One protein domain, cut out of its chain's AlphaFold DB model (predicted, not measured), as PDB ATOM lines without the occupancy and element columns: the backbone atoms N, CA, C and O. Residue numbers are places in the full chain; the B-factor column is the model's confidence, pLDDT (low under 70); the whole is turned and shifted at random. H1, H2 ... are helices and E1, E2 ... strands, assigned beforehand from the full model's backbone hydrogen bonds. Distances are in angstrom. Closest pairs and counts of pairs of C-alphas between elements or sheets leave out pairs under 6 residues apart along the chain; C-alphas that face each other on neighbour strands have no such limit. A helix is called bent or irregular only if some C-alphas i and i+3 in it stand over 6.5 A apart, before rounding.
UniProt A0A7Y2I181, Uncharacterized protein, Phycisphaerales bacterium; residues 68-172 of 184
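Overview. This is residues 68 to 172 of the 184 residues of an uncharacterized protein of Phycisphaerales bacterium (UniProt A0A7Y2I181). A strongly twisted, curled antiparallel sheet of five strands wraps round the long helix H1 on one face, while H2 packs on the opposite face. The long hairpin of E3 and E4 makes the middle of the sheet, with E1 and E2 beside different parts of E3 and E5 along the far side of E4. The printed part has 105 residues, with two named helices and five named strands in the order H1 E1 E2 E3 E4 E5 H2, and its class is mixed, helices and strands. It is compact and rounded, with a radius of gyration of the C-alphas of 12.9 A and spans of 37 by 31 by 25 A.

Arrangement. H1, residues 72 to 88, is on the branched sheet, which curls round it. Its closest C-alphas to E1, residues 93 to 97, are those of Ser 83 and Val 95, 5.0 A apart. E2, residues 108 to 112, and E3, residues 115 to 126, form an antiparallel hairpin, with N 110 and O 117 2.8 A apart. E3 bends by 68 degrees at residue 121, and its pairing is staggered: with E2 over residues 115 to 119 and with E1 over residues 122 to 126, both on one side of it. E1 and E3 are antiparallel, with N 94 and O 125 2.9 A apart. On the other side of E3 is E4, residues 132 to 141, in a hairpin with N 120 and O 137 2.9 A apart. E5, residues 146 to 153, forms a hairpin with E4, with N 138 and O 151 2.8 A apart, and bends by 80 degrees at residue 149. E2 to E5 are a meander, each strand the antiparallel neighbour of the one before. The closest C-alphas of H1 and E5 are those of Thr 82 and Pro 149, 4.3 A apart. H2, residues 157 to 171, is on the opposite face of the sheet from H1, and the two helices are apart. The closest C-alphas of H2 and E5 are those of Ala 160 and Cys 153, 5.0 A apart. Every O i to N i+4 pair is within hydrogen-bond range in H1, and 9 of 11 in H2.

Along the chain. H1 begins with C-alpha 72 at (235.625, 272.548, 258.162) and is 24.4 A long. E1 is 13.8 A, E2 12.9 A, E3 29.0 A, E4 27.5 A and E5 16.7 A long. H2 is 21.5 A long and ends with C-alpha 171 at (247.554, 246.428, 251.883); it is irregular, but only just, with C-alphas 167 and 170 6.8 A apart.

Size, cuts and confidence. The two C-alphas farthest apart are those of Thr 129 and Gly 143, 38.5 A. The printed part has no cut and no long link; E1 to E2 is short and the others are tight. The mean pLDDT of the printed part is 88.4, with residues 102, 104 and 169 to 172 under 70.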
ATOM      1  N   THR A  68     239.490 268.649 250.524       90.38
ATOM      2  CA  THR A  68     239.481 270.110 250.619       90.38
ATOM      3  C   THR A  68     238.079 270.686 250.444       90.38
ATOM      4  O   THR A  68     237.776 271.709 251.067       90.38
ATOM      5  N   ALA A  69     237.212 269.983 249.705       91.06
ATOM      6  CA  ALA A  69     235.805 270.320 249.516       91.06
ATOM      7  C   ALA A  69     234.949 270.027 250.760       91.06
ATOM      8  O   ALA A  69     233.849 270.563 250.899       91.06
ATOM      9  N   LEU A  70     235.453 269.224 251.707       90.31
ATOM     10  CA  LEU A  70     234.758 268.986 252.968       90.31
ATOM     11  C   LEU A  70     234.617 270.258 253.802       90.31
ATOM     12  O   LEU A  70     235.579 271.005 254.052       90.31
ATOM     13  N   GLU A  71     233.431 270.410 254.387       90.19
ATOM     14  CA  GLU A  71     233.178 271.435 255.385       90.19
ATOM     15  C   GLU A  71     234.217 271.370 256.522       90.19
ATOM     16  O   GLU A  71     234.568 270.285 257.010       90.19
ATOM     17  N   PRO A  72     234.689 272.520 257.037       89.06
ATOM     18  CA  PRO A  72     235.625 272.548 258.162       89.06
ATOM     19  C   PRO A  72     235.091 271.843 259.420       89.06
ATOM     20  O   PRO A  72     235.865 271.377 260.256       89.06
ATOM     21  N   GLY A  73     233.766 271.778 259.597       90.31
ATOM     22  CA  GLY A  73     233.132 271.001 260.667       90.31
ATOM     23  C   GLY A  73     233.395 269.503 260.529       90.31
ATOM     24  O   GLY A  73     233.827 268.867 261.491       90.31
ATOM     25  N   ARG A  74     233.234 268.964 259.317       91.56
ATOM     26  CA  ARG A  74     233.420 267.541 259.027       91.56
ATOM     27  C   ARG A  74     234.873 267.096 259.188       91.56
ATOM     28  O   ARG A  74     235.139 266.098 259.854       91.56
ATOM     29  N   ARG A  75     235.833 267.888 258.700       91.75
ATOM     30  CA  ARG A  75     237.276 267.636 258.915       91.75
ATOM     31  C   ARG A  75     237.654 267.596 260.398       91.75
ATOM     32  O   ARG A  75     238.408 266.728 260.835       91.75
ATOM     33  N   ARG A  76     237.086 268.502 261.201       91.62
ATOM     34  CA  ARG A  76     237.265 268.499 262.664       91.62
ATOM     35  C   ARG A  76     236.649 267.267 263.318       91.62
ATOM     36  O   ARG A  76     237.216 266.754 264.279       91.62
ATOM     37  N   GLU A  77     235.519 266.783 262.813       92.25
ATOM     38  CA  GLU A  77     234.885 265.560 263.304       92.25
ATOM     39  C   GLU A  77     235.755 264.322 263.050       92.25
ATOM     40  O   GLU A  77     235.932 263.520 263.964       92.25
ATOM     41  N   LEU A  78     236.362 264.199 261.865       93.31
ATOM     42  CA  LEU A  78     237.294 263.111 261.537       93.31
ATOM     43  C   LEU A  78     238.499 263.083 262.491       93.31
ATOM     44  O   LEU A  78     238.845 262.040 263.062       93.31
ATOM     45  N   LEU A  79     239.101 264.249 262.738       93.88
ATOM     46  CA  LEU A  79     240.193 264.394 263.702       93.88
ATOM     47  C   LEU A  79     239.745 264.080 265.129       93.88
ATOM     48  O   LEU A  79     240.431 263.353 265.846       93.88
ATOM     49  N   ARG A  80     238.571 264.568 265.543       92.50
ATOM     50  CA  ARG A  80     237.996 264.260 266.857       92.50
ATOM     51  C   ARG A  80     237.740 262.762 267.013       92.50
ATOM     52  O   ARG A  80     238.042 262.210 268.066       92.50
ATOM     53  N   GLY A  81     237.215 262.106 265.981       91.69
ATOM     54  CA  GLY A  81     237.009 260.659 265.938       91.69
ATOM     55  C   GLY A  81     238.317 259.893 266.121       91.69
ATOM     56  O   GLY A  81     238.380 258.980 266.942       91.69
ATOM     57  N   THR A  82     239.375 260.330 265.437       93.06
ATOM     58  CA  THR A  82     240.727 259.768 265.579       93.06
ATOM     59  C   THR A  82     241.270 259.963 266.991       93.06
ATOM     60  O   THR A  82     241.729 259.009 267.609       93.06
ATOM     61  N   SER A  83     241.139 261.164 267.552       91.50
ATOM     62  CA  SER A  83     241.567 261.472 268.921       91.50
ATOM     63  C   SER A  83     240.855 260.602 269.960       91.50
ATOM     64  O   SER A  83     241.497 259.990 270.811       91.50
ATOM     65  N   MET A  84     239.529 260.457 269.839       90.81
ATOM     66  CA  MET A  84     238.743 259.568 270.701       90.81
ATOM     67  C   MET A  84     239.165 258.103 270.557       90.81
ATOM     68  O   MET A  84     239.164 257.368 271.542       90.81
ATOM     69  N   TYR A  85     239.506 257.659 269.346       90.62
ATOM     70  CA  TYR A  85     239.981 256.298 269.110       90.62
ATOM     71  C   TYR A  85     241.343 256.050 269.770       90.62
ATOM     72  O   TYR A  85     241.487 255.086 270.520       90.62
ATOM     73  N   LEU A  86     242.311 256.952 269.573       88.75
ATOM     74  CA  LEU A  86     243.628 256.882 270.215       88.75
ATOM     75  C   LEU A  86     243.510 256.867 271.744       88.75
ATOM     76  O   LEU A  86     244.164 256.066 272.409       88.75
ATOM     77  N   GLN A  87     242.611 257.683 272.299       87.50
ATOM     78  CA  GLN A  87     242.329 257.696 273.731       87.50
ATOM     79  C   GLN A  87     241.768 256.354 274.227       87.50
ATOM     80  O   GLN A  87     242.213 255.850 275.255       87.50
ATOM     81  N   LYS A  88     240.811 255.752 273.503       90.19
ATOM     82  CA  LYS A  88     240.250 254.433 273.851       90.19
ATOM     83  C   LYS A  88     241.308 253.332 273.845       90.19
ATOM     84  O   LYS A  88     241.258 252.451 274.693       90.19
ATOM     85  N   MET A  89     242.262 253.412 272.922       89.44
ATOM     86  CA  MET A  89     243.396 252.489 272.820       89.44
ATOM     87  C   MET A  89     244.520 252.798 273.824       89.44
ATOM     88  O   MET A  89     245.560 252.149 273.776       89.44
ATOM     89  N   GLN A  90     244.335 253.785 274.712       89.31
ATOM     90  CA  GLN A  90     245.343 254.253 275.672       89.31
ATOM     91  C   GLN A  90     246.668 254.647 275.006       89.31
ATOM     92  O   GLN A  90     247.751 254.482 275.569       89.31
ATOM     93  N   TYR A  91     246.591 255.181 273.786       86.38
ATOM     94  CA  TYR A  91     247.771 255.620 273.064       86.38
ATOM     95  C   TYR A  91     248.373 256.862 273.732       86.38
ATOM     96  O   TYR A  91     247.664 257.743 274.224       86.38
ATOM     97  N   ARG A  92     249.706 256.959 273.712       89.38
ATOM     98  CA  ARG A  92     250.455 258.080 274.304       89.38
ATOM     99  C   ARG A  92     250.091 259.437 273.692       89.38
ATOM    100  O   ARG A  92     250.237 260.462 274.352       89.38
ATOM    101  N   TYR A  93     249.623 259.445 272.449       88.62
ATOM    102  CA  TYR A  93     249.381 260.657 271.677       88.62
ATOM    103  C   TYR A  93     247.891 260.962 271.538       88.62
ATOM    104  O   TYR A  93     247.068 260.059 271.390       88.62
ATOM    105  N   SER A  94     247.552 262.248 271.529       91.38
ATOM    106  CA  SER A  94     246.247 262.761 271.118       91.38
ATOM    107  C   SER A  94     246.399 263.674 269.904       91.38
ATOM    108  O   SER A  94     247.467 264.226 269.647       91.38
ATOM    109  N   VAL A  95     245.324 263.811 269.129       93.81
ATOM    110  CA  VAL A  95     245.303 264.675 267.942       93.81
ATOM    111  C   VAL A  95     244.183 265.696 268.047       93.81
ATOM    112  O   VAL A  95     243.109 265.414 268.586       93.81
ATOM    113  N   ARG A  96     244.419 266.897 267.527       92.69
ATOM    114  CA  ARG A  96     243.419 267.967 267.421       92.69
ATOM    115  C   ARG A  96     243.606 268.731 266.119       92.69
ATOM    116  O   ARG A  96     244.694 268.729 265.558       92.69
ATOM    117  N   ALA A  97     242.555 269.399 265.657       91.19
ATOM    118  CA  ALA A  97     242.651 270.258 264.482       91.19
ATOM    119  C   ALA A  97     243.618 271.415 264.724       91.19
ATOM    120  O   ALA A  97     243.558 272.062 265.773       91.19
ATOM    121  N   ASP A  98     244.482 271.671 263.745       90.00
ATOM    122  CA  ASP A  98     245.279 272.888 263.718       90.00
ATOM    123  C   ASP A  98     244.394 274.054 263.250       90.00
ATOM    124  O   ASP A  98     243.917 274.085 262.117       90.00
ATOM    125  N   ALA A  99     244.133 275.004 264.148       80.56
ATOM    126  CA  ALA A  99     243.324 276.183 263.852       80.56
ATOM    127  C   ALA A  99     244.073 277.224 263.002       80.56
ATOM    128  O   ALA A  99     243.430 278.078 262.395       80.56
ATOM    129  N   ALA A 100     245.408 277.158 262.958       78.75
ATOM    130  CA  ALA A 100     246.265 278.077 262.209       78.75
ATOM    131  C   ALA A 100     246.641 277.551 260.813       78.75
ATOM    132  O   ALA A 100     247.359 278.228 260.075       78.75
ATOM    133  N   ALA A 101     246.139 276.367 260.447       73.62
ATOM    134  CA  ALA A 101     246.341 275.696 259.170       73.62
ATOM    135  C   ALA A 101     245.900 276.557 257.971       73.62
ATOM    136  O   ALA A 101     244.773 276.476 257.479       73.62
ATOM    137  N   THR A 102     246.804 277.406 257.494       69.69
ATOM    138  CA  THR A 102     246.617 278.296 256.346       69.69
ATOM    139  C   THR A 102     247.847 278.231 255.442       69.69
ATOM    140  O   THR A 102     248.937 277.842 255.868       69.69
ATOM    141  N   GLY A 103     247.675 278.554 254.158       71.25
ATOM    142  CA  GLY A 103     248.766 278.517 253.179       71.25
ATOM    143  C   GLY A 103     249.328 277.107 252.964       71.25
ATOM    144  O   GLY A 103     248.624 276.229 252.466       71.25
ATOM    145  N   ALA A 104     250.598 276.896 253.325       67.56
ATOM    146  CA  ALA A 104     251.328 275.644 253.095       67.56
ATOM    147  C   ALA A 104     250.823 274.456 253.941       67.56
ATOM    148  O   ALA A 104     250.970 273.310 253.527       67.56
ATOM    149  N   ARG A 105     250.174 274.714 255.087       79.38
ATOM    150  CA  ARG A 105     249.596 273.685 255.976       79.38
ATOM    151  C   ARG A 105     248.094 273.514 255.787       79.38
ATOM    152  O   ARG A 105     247.336 273.458 256.748       79.38
ATOM    153  N   ARG A 106     247.631 273.514 254.541       88.62
ATOM    154  CA  ARG A 106     246.217 273.274 254.218       88.62
ATOM    155  C   ARG A 106     245.927 271.782 254.114       88.62
ATOM    156  O   ARG A 106     246.829 270.989 253.874       88.62
ATOM    157  N   SER A 107     244.656 271.406 254.251       92.31
ATOM    158  CA  SER A 107     244.230 270.058 253.869       92.31
ATOM    159  C   SER A 107     244.512 269.817 252.387       92.31
ATOM    160  O   SER A 107     244.402 270.751 251.591       92.31
ATOM    161  N   PHE A 108     244.842 268.585 252.025       93.88
ATOM    162  CA  PHE A 108     245.069 268.195 250.636       93.88
ATOM    163  C   PHE A 108     244.724 266.718 250.432       93.88
ATOM    164  O   PHE A 108     244.788 265.933 251.377       93.88
ATOM    165  N   GLY A 109     244.329 266.354 249.214       93.25
ATOM    166  CA  GLY A 109     244.140 264.964 248.806       93.25
ATOM    167  C   GLY A 109     245.373 264.432 248.080       93.25
ATOM    168  O   GLY A 109     246.096 265.201 247.446       93.25
ATOM    169  N   ALA A 110     245.612 263.130 248.172       92.38
ATOM    170  CA  ALA A 110     246.547 262.420 247.314       92.38
ATOM    171  C   ALA A 110     246.061 260.987 247.110       92.38
ATOM    172  O   ALA A 110     245.579 260.351 248.045       92.38
ATOM    173  N   GLU A 111     246.245 260.472 245.906       90.75
ATOM    174  CA  GLU A 111     246.001 259.069 245.611       90.75
ATOM    175  C   GLU A 111     247.290 258.275 245.823       90.75
ATOM    176  O   GLU A 111     248.367 258.668 245.364       90.75
ATOM    177  N   VAL A 112     247.200 257.177 246.569       85.12
ATOM    178  CA  VAL A 112     248.345 256.336 246.915       85.12
ATOM    179  C   VAL A 112     247.942 254.877 246.770       85.12
ATOM    180  O   VAL A 112     247.113 254.396 247.535       85.12
ATOM    181  N   ASN A 113     248.548 254.166 245.815       79.88
ATOM    182  CA  ASN A 113     248.221 252.768 245.496       79.88
ATOM    183  C   ASN A 113     246.714 252.556 245.252       79.88
ATOM    184  O   ASN A 113     246.110 251.685 245.874       79.88
ATOM    185  N   SER A 114     246.099 253.406 244.422       84.50
ATOM    186  CA  SER A 114     244.656 253.378 244.113       84.50
ATOM    187  C   SER A 114     243.734 253.638 245.315       84.50
ATOM    188  O   SER A 114     242.521 253.450 245.238       84.50
ATOM    189  N   ILE A 115     244.292 254.078 246.449       86.56
ATOM    190  CA  ILE A 115     243.541 254.492 247.632       86.56
ATOM    191  C   ILE A 115     243.545 256.015 247.691       86.56
ATOM    192  O   ILE A 115     244.600 256.647 247.802       86.56
ATOM    193  N   GLN A 116     242.353 256.606 247.684       92.50
ATOM    194  CA  GLN A 116     242.189 258.040 247.864       92.50
ATOM    195  C   GLN A 116     242.423 258.415 249.333       92.50
ATOM    196  O   GLN A 116     241.679 258.013 250.235       92.50
ATOM    197  N   LEU A 117     243.476 259.196 249.572       94.38
ATOM    198  CA  LEU A 117     243.857 259.681 250.890       94.38
ATOM    199  C   LEU A 117     243.632 261.182 251.013       94.38
ATOM    200  O   LEU A 117     243.892 261.967 250.106       94.38
ATOM    201  N   GLY A 118     243.192 261.591 252.193       95.50
ATOM    202  CA  GLY A 118     242.927 262.973 252.532       95.50
ATOM    203  C   GLY A 118     243.704 263.349 253.776       95.50
ATOM    204  O   GLY A 118     243.532 262.752 254.835       95.50
ATOM    205  N   PHE A 119     244.551 264.357 253.662       95.19
ATOM    206  CA  PHE A 119     245.438 264.807 254.720       95.19
ATOM    207  C   PHE A 119     244.838 266.043 255.374       95.19
ATOM    208  O   PHE A 119     244.634 267.073 254.729       95.19
ATOM    209  N   VAL A 120     244.541 265.950 256.669       95.31
ATOM    210  CA  VAL A 120     244.028 267.079 257.455       95.31
ATOM    211  C   VAL A 120     245.097 267.518 258.453       95.31
ATOM    212  O   VAL A 120     245.582 266.681 259.214       95.31
ATOM    213  N   PRO A 121     245.472 268.807 258.471       95.25
ATOM    214  CA  PRO A 121     246.487 269.322 259.381       95.25
ATOM    215  C   PRO A 121     246.019 269.194 260.831       95.25
ATOM    216  O   PRO A 121     244.871 269.504 261.179       95.25
ATOM    217  N   ALA A 122     246.919 268.713 261.680       94.44
ATOM    218  CA  ALA A 122     246.639 268.402 263.064       94.44
ATOM    219  C   ALA A 122     247.812 268.778 263.968       94.44
ATOM    220  O   ALA A 122     248.981 268.687 263.598       94.44
ATOM    221  N   VAL A 123     247.480 269.136 265.204       94.44
ATOM    222  CA  VAL A 123     248.446 269.190 266.295       94.44
ATOM    223  C   VAL A 123     248.413 267.844 267.004       94.44
ATOM    224  O   VAL A 123     247.351 267.394 267.447       94.44
ATOM    225  N   ILE A 124     249.575 267.211 267.097       92.69
ATOM    226  CA  ILE A 124     249.795 265.944 267.784       92.69
ATOM    227  C   ILE A 124     250.402 266.274 269.145       92.69
ATOM    228  O   ILE A 124     251.493 266.835 269.223       92.69
ATOM    229  N   THR A 125     249.695 265.934 270.215       93.00
ATOM    230  CA  THR A 125     250.149 266.168 271.587       93.00
ATOM    231  C   THR A 125     250.576 264.850 272.209       93.00
ATOM    232  O   THR A 125     249.834 263.869 272.188       93.00
ATOM    233  N   ASP A 126     251.767 264.823 272.792       91.44
ATOM    234  CA  ASP A 126     252.195 263.754 273.682       91.44
ATOM    235  C   ASP A 126     251.571 263.963 275.063       91.44
ATOM    236  O   ASP A 126     251.957 264.868 275.796       91.44
ATOM    237  N   ASN A 127     250.633 263.098 275.446       88.19
ATOM    238  CA  ASN A 127     249.898 263.226 276.703       88.19
ATOM    239  C   ASN A 127     250.788 263.019 277.945       88.19
ATOM    240  O   ASN A 127     250.372 263.349 279.051       88.19
ATOM    241  N   THR A 128     251.994 262.455 277.788       91.06
ATOM    242  CA  THR A 128     252.920 262.205 278.911       91.06
ATOM    243  C   THR A 128     253.884 263.356 279.162       91.06
ATOM    244  O   THR A 128     254.249 263.604 280.306       91.06
ATOM    245  N   THR A 129     254.310 264.051 278.105       93.06
ATOM    246  CA  THR A 129     255.301 265.138 278.194       93.06
ATOM    247  C   THR A 129     254.710 266.517 277.913       93.06
ATOM    248  O   THR A 129     255.429 267.507 278.016       93.06
ATOM    249  N   ASP A 130     253.434 266.572 277.518       90.19
ATOM    250  CA  ASP A 130     252.709 267.752 277.028       90.19
ATOM    251  C   ASP A 130     253.402 268.469 275.852       90.19
ATOM    252  O   ASP A 130     253.120 269.619 275.511       90.19
ATOM    253  N   ARG A 131     254.334 267.774 275.187       93.06
ATOM    254  CA  ARG A 131     254.990 268.274 273.980       93.06
ATOM    255  C   ARG A 131     254.024 268.200 272.812       93.06
ATOM    256  O   ARG A 131     253.345 267.196 272.609       93.06
ATOM    257  N   GLN A 132     254.011 269.263 272.022       93.38
ATOM    258  CA  GLN A 132     253.150 269.395 270.858       93.38
ATOM    259  C   GLN A 132     254.005 269.423 269.595       93.38
ATOM    260  O   GLN A 132     255.022 270.113 269.536       93.38
ATOM    261  N   GLY A 133     253.581 268.658 268.596       91.94
ATOM    262  CA  GLY A 133     254.112 268.677 267.242       91.94
ATOM    263  C   GLY A 133     253.010 269.001 266.243       91.94
ATOM    264  O   GLY A 133     251.831 268.764 266.508       91.94
ATOM    265  N   TYR A 134     253.395 269.544 265.096       92.75
ATOM    266  CA  TYR A 134     252.500 269.733 263.957       92.75
ATOM    267  C   TYR A 134     252.676 268.568 262.984       92.75
ATOM    268  O   TYR A 134     253.745 267.956 262.928       92.75
ATOM    269  N   GLY A 135     251.613 268.236 262.263       93.88
ATOM    270  CA  GLY A 135     251.604 267.147 261.301       93.88
ATOM    271  C   GLY A 135     250.297 267.090 260.527       93.88
ATOM    272  O   GLY A 135     249.443 267.973 260.635       93.88
ATOM    273  N   TYR A 136     250.110 266.000 259.798       95.25
ATOM    274  CA  TYR A 136     248.829 265.666 259.184       95.25
ATOM    275  C   TYR A 136     248.240 264.413 259.817       95.25
ATOM    276  O   TYR A 136     248.933 263.604 260.425       95.25
ATOM    277  N   VAL A 137     246.941 264.228 259.636       95.69
ATOM    278  CA  VAL A 137     246.285 262.936 259.800       95.69
ATOM    279  C   VAL A 137     245.702 262.553 258.448       95.69
ATOM    280  O   VAL A 137     244.911 263.312 257.885       95.69
ATOM    281  N   ALA A 138     246.125 261.404 257.929       95.44
ATOM    282  CA  ALA A 138     245.646 260.848 256.676       95.44
ATOM    283  C   ALA A 138     244.375 260.024 256.916       95.44
ATOM    284  O   ALA A 138     244.344 259.145 257.780       95.44
ATOM    285  N   PHE A 139     243.336 260.307 256.147       95.44
ATOM    286  CA  PHE A 139     242.057 259.608 256.143       95.44
ATOM    287  C   PHE A 139     241.870 258.908 254.808       95.44
ATOM    288  O   PHE A 139     242.307 259.421 253.784       95.44
ATOM    289  N   VAL A 140     241.204 257.760 254.822       93.44
ATOM    290  CA  VAL A 140     240.874 257.006 253.608       93.44
ATOM    291  C   VAL A 140     239.462 257.378 253.172       93.44
ATOM    292  O   VAL A 140     238.570 257.466 254.022       93.44
ATOM    293  N   HIS A 141     239.253 257.574 251.876       92.25
ATOM    294  CA  HIS A 141     237.917 257.616 251.284       92.25
ATOM    295  C   HIS A 141     237.533 256.217 250.783       92.25
ATOM    296  O   HIS A 141     238.347 255.539 250.162       92.25
ATOM    297  N   ASP A 142     236.330 255.743 251.120       86.62
ATOM    298  CA  ASP A 142     235.853 254.385 250.799       86.62
ATOM    299  C   ASP A 142     234.933 254.311 249.563       86.62
ATOM    300  O   ASP A 142     234.223 253.321 249.386       86.62
ATOM    301  N   GLY A 143     234.894 255.369 248.753       84.62
ATOM    302  CA  GLY A 143     233.959 255.551 247.642       84.62
ATOM    303  C   GLY A 143     232.605 256.134 248.055       84.62
ATOM    304  O   GLY A 143     231.789 256.445 247.197       84.62
ATOM    305  N   GLN A 144     232.343 256.301 249.355       86.88
ATOM    306  CA  GLN A 144     231.147 256.986 249.852       86.88
ATOM    307  C   GLN A 144     231.479 258.116 250.818       86.88
ATOM    308  O   GLN A 144     230.789 259.124 250.837       86.88
ATOM    309  N   ARG A 145     232.486 257.952 251.673       90.56
ATOM    310  CA  ARG A 145     232.824 258.911 252.719       90.56
ATOM    311  C   ARG A 145     234.263 258.793 253.184       90.56
ATOM    312  O   ARG A 145     234.891 257.735 253.140       90.56
ATOM    313  N   TRP A 146     234.726 259.856 253.822       93.12
ATOM    314  CA  TRP A 146     235.984 259.848 254.549       93.12
ATOM    315  C   TRP A 146     235.858 259.079 255.864       93.12
ATOM    316  O   TRP A 146     234.949 259.302 256.677       93.12
ATOM    317  N   ARG A 147     236.797 258.161 256.102       89.25
ATOM    318  CA  ARG A 147     236.819 257.291 257.281       89.25
ATOM    319  C   ARG A 147     237.979 257.594 258.208       89.25
ATOM    320  O   ARG A 147     239.115 257.752 257.779       89.25
ATOM    321  N   GLY A 148     237.661 257.588 259.501       86.25
ATOM    322  CA  GLY A 148     238.627 257.481 260.589       86.25
ATOM    323  C   GLY A 148     238.519 256.129 261.313       86.25
ATOM    324  O   GLY A 148     237.545 255.399 261.101       86.25
ATOM    325  N   PRO A 149     239.465 255.807 262.212       88.44
ATOM    326  CA  PRO A 149     240.579 256.651 262.657       88.44
ATOM    327  C   PRO A 149     241.633 256.862 261.563       88.44
ATOM    328  O   PRO A 149     241.889 255.963 260.772       88.44
ATOM    329  N   GLY A 150     242.204 258.066 261.507       90.69
ATOM    330  CA  GLY A 150     243.233 258.408 260.529       90.69
ATOM    331  C   GLY A 150     244.656 258.136 261.021       90.69
ATOM    332  O   GLY A 150     244.908 258.023 262.224       90.69
ATOM    333  N   LEU A 151     245.594 258.056 260.079       91.31
ATOM    334  CA  LEU A 151     247.011 257.790 260.314       91.31
ATOM    335  C   LEU A 151     247.778 259.104 260.562       91.31
ATOM    336  O   LEU A 151     247.811 259.950 259.665       91.31
ATOM    337  N   PRO A 152     248.422 259.306 261.726       92.25
ATOM    338  CA  PRO A 152     249.272 260.474 261.951       92.25
ATOM    339  C   PRO A 152     250.501 260.453 261.031       92.25
ATOM    340  O   PRO A 152     251.159 259.430 260.884       92.25
ATOM    341  N   CYS A 153     250.810 261.599 260.434       93.00
ATOM    342  CA  CYS A 153     251.845 261.799 259.427       93.00
ATOM    343  C   CYS A 153     252.696 263.050 259.751       93.00
ATOM    344  O   CYS A 153     252.206 263.954 260.436       93.00
ATOM    345  N   PRO A 154     253.945 263.136 259.248       91.94
ATOM    346  CA  PRO A 154     254.810 264.322 259.372       91.94
ATOM    347  C   PRO A 154     254.187 265.623 258.826       91.94
ATOM    348  O   PRO A 154     253.239 265.560 258.055       91.94
ATOM    349  N   ASP A 155     254.725 266.792 259.201       90.75
ATOM    350  CA  ASP A 155     254.240 268.138 258.791       90.75
ATOM    351  C   ASP A 155     254.602 268.533 257.347       90.75
ATOM    352  O   ASP A 155     254.021 269.459 256.783       90.75
ATOM    353  N   ASP A 156     255.554 267.838 256.723       91.69
ATOM    354  CA  ASP A 156     255.879 268.028 255.308       91.69
ATOM    355  C   ASP A 156     254.920 267.218 254.426       91.69
ATOM    356  O   ASP A 156     254.746 266.019 254.639       91.69
ATOM    357  N   GLN A 157     254.303 267.843 253.415       91.38
ATOM    358  CA  GLN A 157     253.293 267.173 252.582       91.38
ATOM    359  C   GLN A 157     253.876 265.987 251.805       91.38
ATOM    360  O   GLN A 157     253.269 264.917 251.756       91.38
ATOM    361  N   ALA A 158     255.068 266.146 251.220       91.25
ATOM    362  CA  ALA A 158     255.696 265.082 250.445       91.25
ATOM    363  C   ALA A 158     256.110 263.916 251.353       91.25
ATOM    364  O   ALA A 158     255.943 262.746 251.004       91.25
ATOM    365  N   GLU A 159     256.633 264.213 252.540       92.62
ATOM    366  CA  GLU A 159     256.945 263.202 253.540       92.62
ATOM    367  C   GLU A 159     255.695 262.521 254.102       92.62
ATOM    368  O   GLU A 159     255.719 261.305 254.279       92.62
ATOM    369  N   ALA A 160     254.599 263.254 254.308       92.19
ATOM    370  CA  ALA A 160     253.317 262.711 254.739       92.19
ATOM    371  C   ALA A 160     252.764 261.697 253.734       92.19
ATOM    372  O   ALA A 160     252.410 260.586 254.126       92.19
ATOM    373  N   VAL A 161     252.779 262.027 252.438       92.38
ATOM    374  CA  VAL A 161     252.368 261.099 251.372       92.38
ATOM    375  C   VAL A 161     253.279 259.874 251.342       92.38
ATOM    376  O   VAL A 161     252.789 258.747 251.343       92.38
ATOM    377  N   ARG A 162     254.606 260.058 251.397       91.12
ATOM    378  CA  ARG A 162     255.559 258.932 251.438       91.12
ATOM    379  C   ARG A 162     255.379 258.054 252.676       91.12
ATOM    380  O   ARG A 162     255.547 256.841 252.592       91.12
ATOM    381  N   HIS A 163     255.091 258.653 253.828       91.44
ATOM    382  CA  HIS A 163     254.826 257.933 255.067       91.44
ATOM    383  C   HIS A 163     253.547 257.110 254.943       91.44
ATOM    384  O   HIS A 163     253.592 255.901 255.162       91.44
ATOM    385  N   ALA A 164     252.453 257.737 254.508       90.06
ATOM    386  CA  ALA A 164     251.190 257.054 254.274       90.06
ATOM    387  C   ALA A 164     251.364 255.902 253.281       90.06
ATOM    388  O   ALA A 164     250.986 254.782 253.605       90.06
ATOM    389  N   ALA A 165     252.048 256.127 252.154       87.56
ATOM    390  CA  ALA A 165     252.351 255.097 251.163       87.56
ATOM    391  C   ALA A 165     253.046 253.876 251.758       87.56
ATOM    392  O   ALA A 165     252.640 252.755 251.477       87.56
ATOM    393  N   ARG A 166     254.036 254.057 252.638       87.81
ATOM    394  CA  ARG A 166     254.680 252.926 253.329       87.81
ATOM    395  C   ARG A 166     253.738 252.194 254.283       87.81
ATOM    396  O   ARG A 166     253.887 250.992 254.459       87.81
ATOM    397  N   CYS A 167     252.796 252.901 254.899       84.19
ATOM    398  CA  CYS A 167     251.833 252.317 255.830       84.19
ATOM    399  C   CYS A 167     250.669 251.602 255.129       84.19
ATOM    400  O   CYS A 167     250.169 250.623 255.675       84.19
ATOM    401  N   VAL A 168     250.256 252.052 253.937       77.19
ATOM    402  CA  VAL A 168     249.219 251.384 253.126       77.19
ATOM    403  C   VAL A 168     249.777 250.412 252.079       77.19
ATOM    404  O   VAL A 168     249.045 249.553 251.613       77.19
ATOM    405  N   SER A 169     251.068 250.461 251.738       59.94
ATOM    406  CA  SER A 169     251.703 249.523 250.791       59.94
ATOM    407  C   SER A 169     251.582 248.034 251.168       59.94
ATOM    408  O   SER A 169     251.398 247.243 250.249       59.94
ATOM    409  N   PRO A 170     251.592 247.616 252.451       55.88
ATOM    410  CA  PRO A 170     251.312 246.226 252.828       55.88
ATOM    411  C   PRO A 170     249.855 245.783 252.598       55.88
ATOM    412  O   PRO A 170     249.551 244.612 252.786       55.88
ATOM    413  N   LEU A 171     248.950 246.705 252.245       49.72
ATOM    414  CA  LEU A 171     247.554 246.428 251.883       49.72
ATOM    415  C   LEU A 171     247.342 246.396 250.355       49.72
ATOM    416  O   LEU A 171     246.254 246.049 249.915       49.72
ATOM    417  N   ALA A 172     248.364 246.751 249.563       46.28
ATOM    418  CA  ALA A 172     248.325 246.889 248.101       46.28
ATOM    419  C   ALA A 172     249.056 245.737 247.371       46.28
ATOM    420  O   ALA A 172     249.728 245.932 246.361       46.28
TER     421      ALA A 172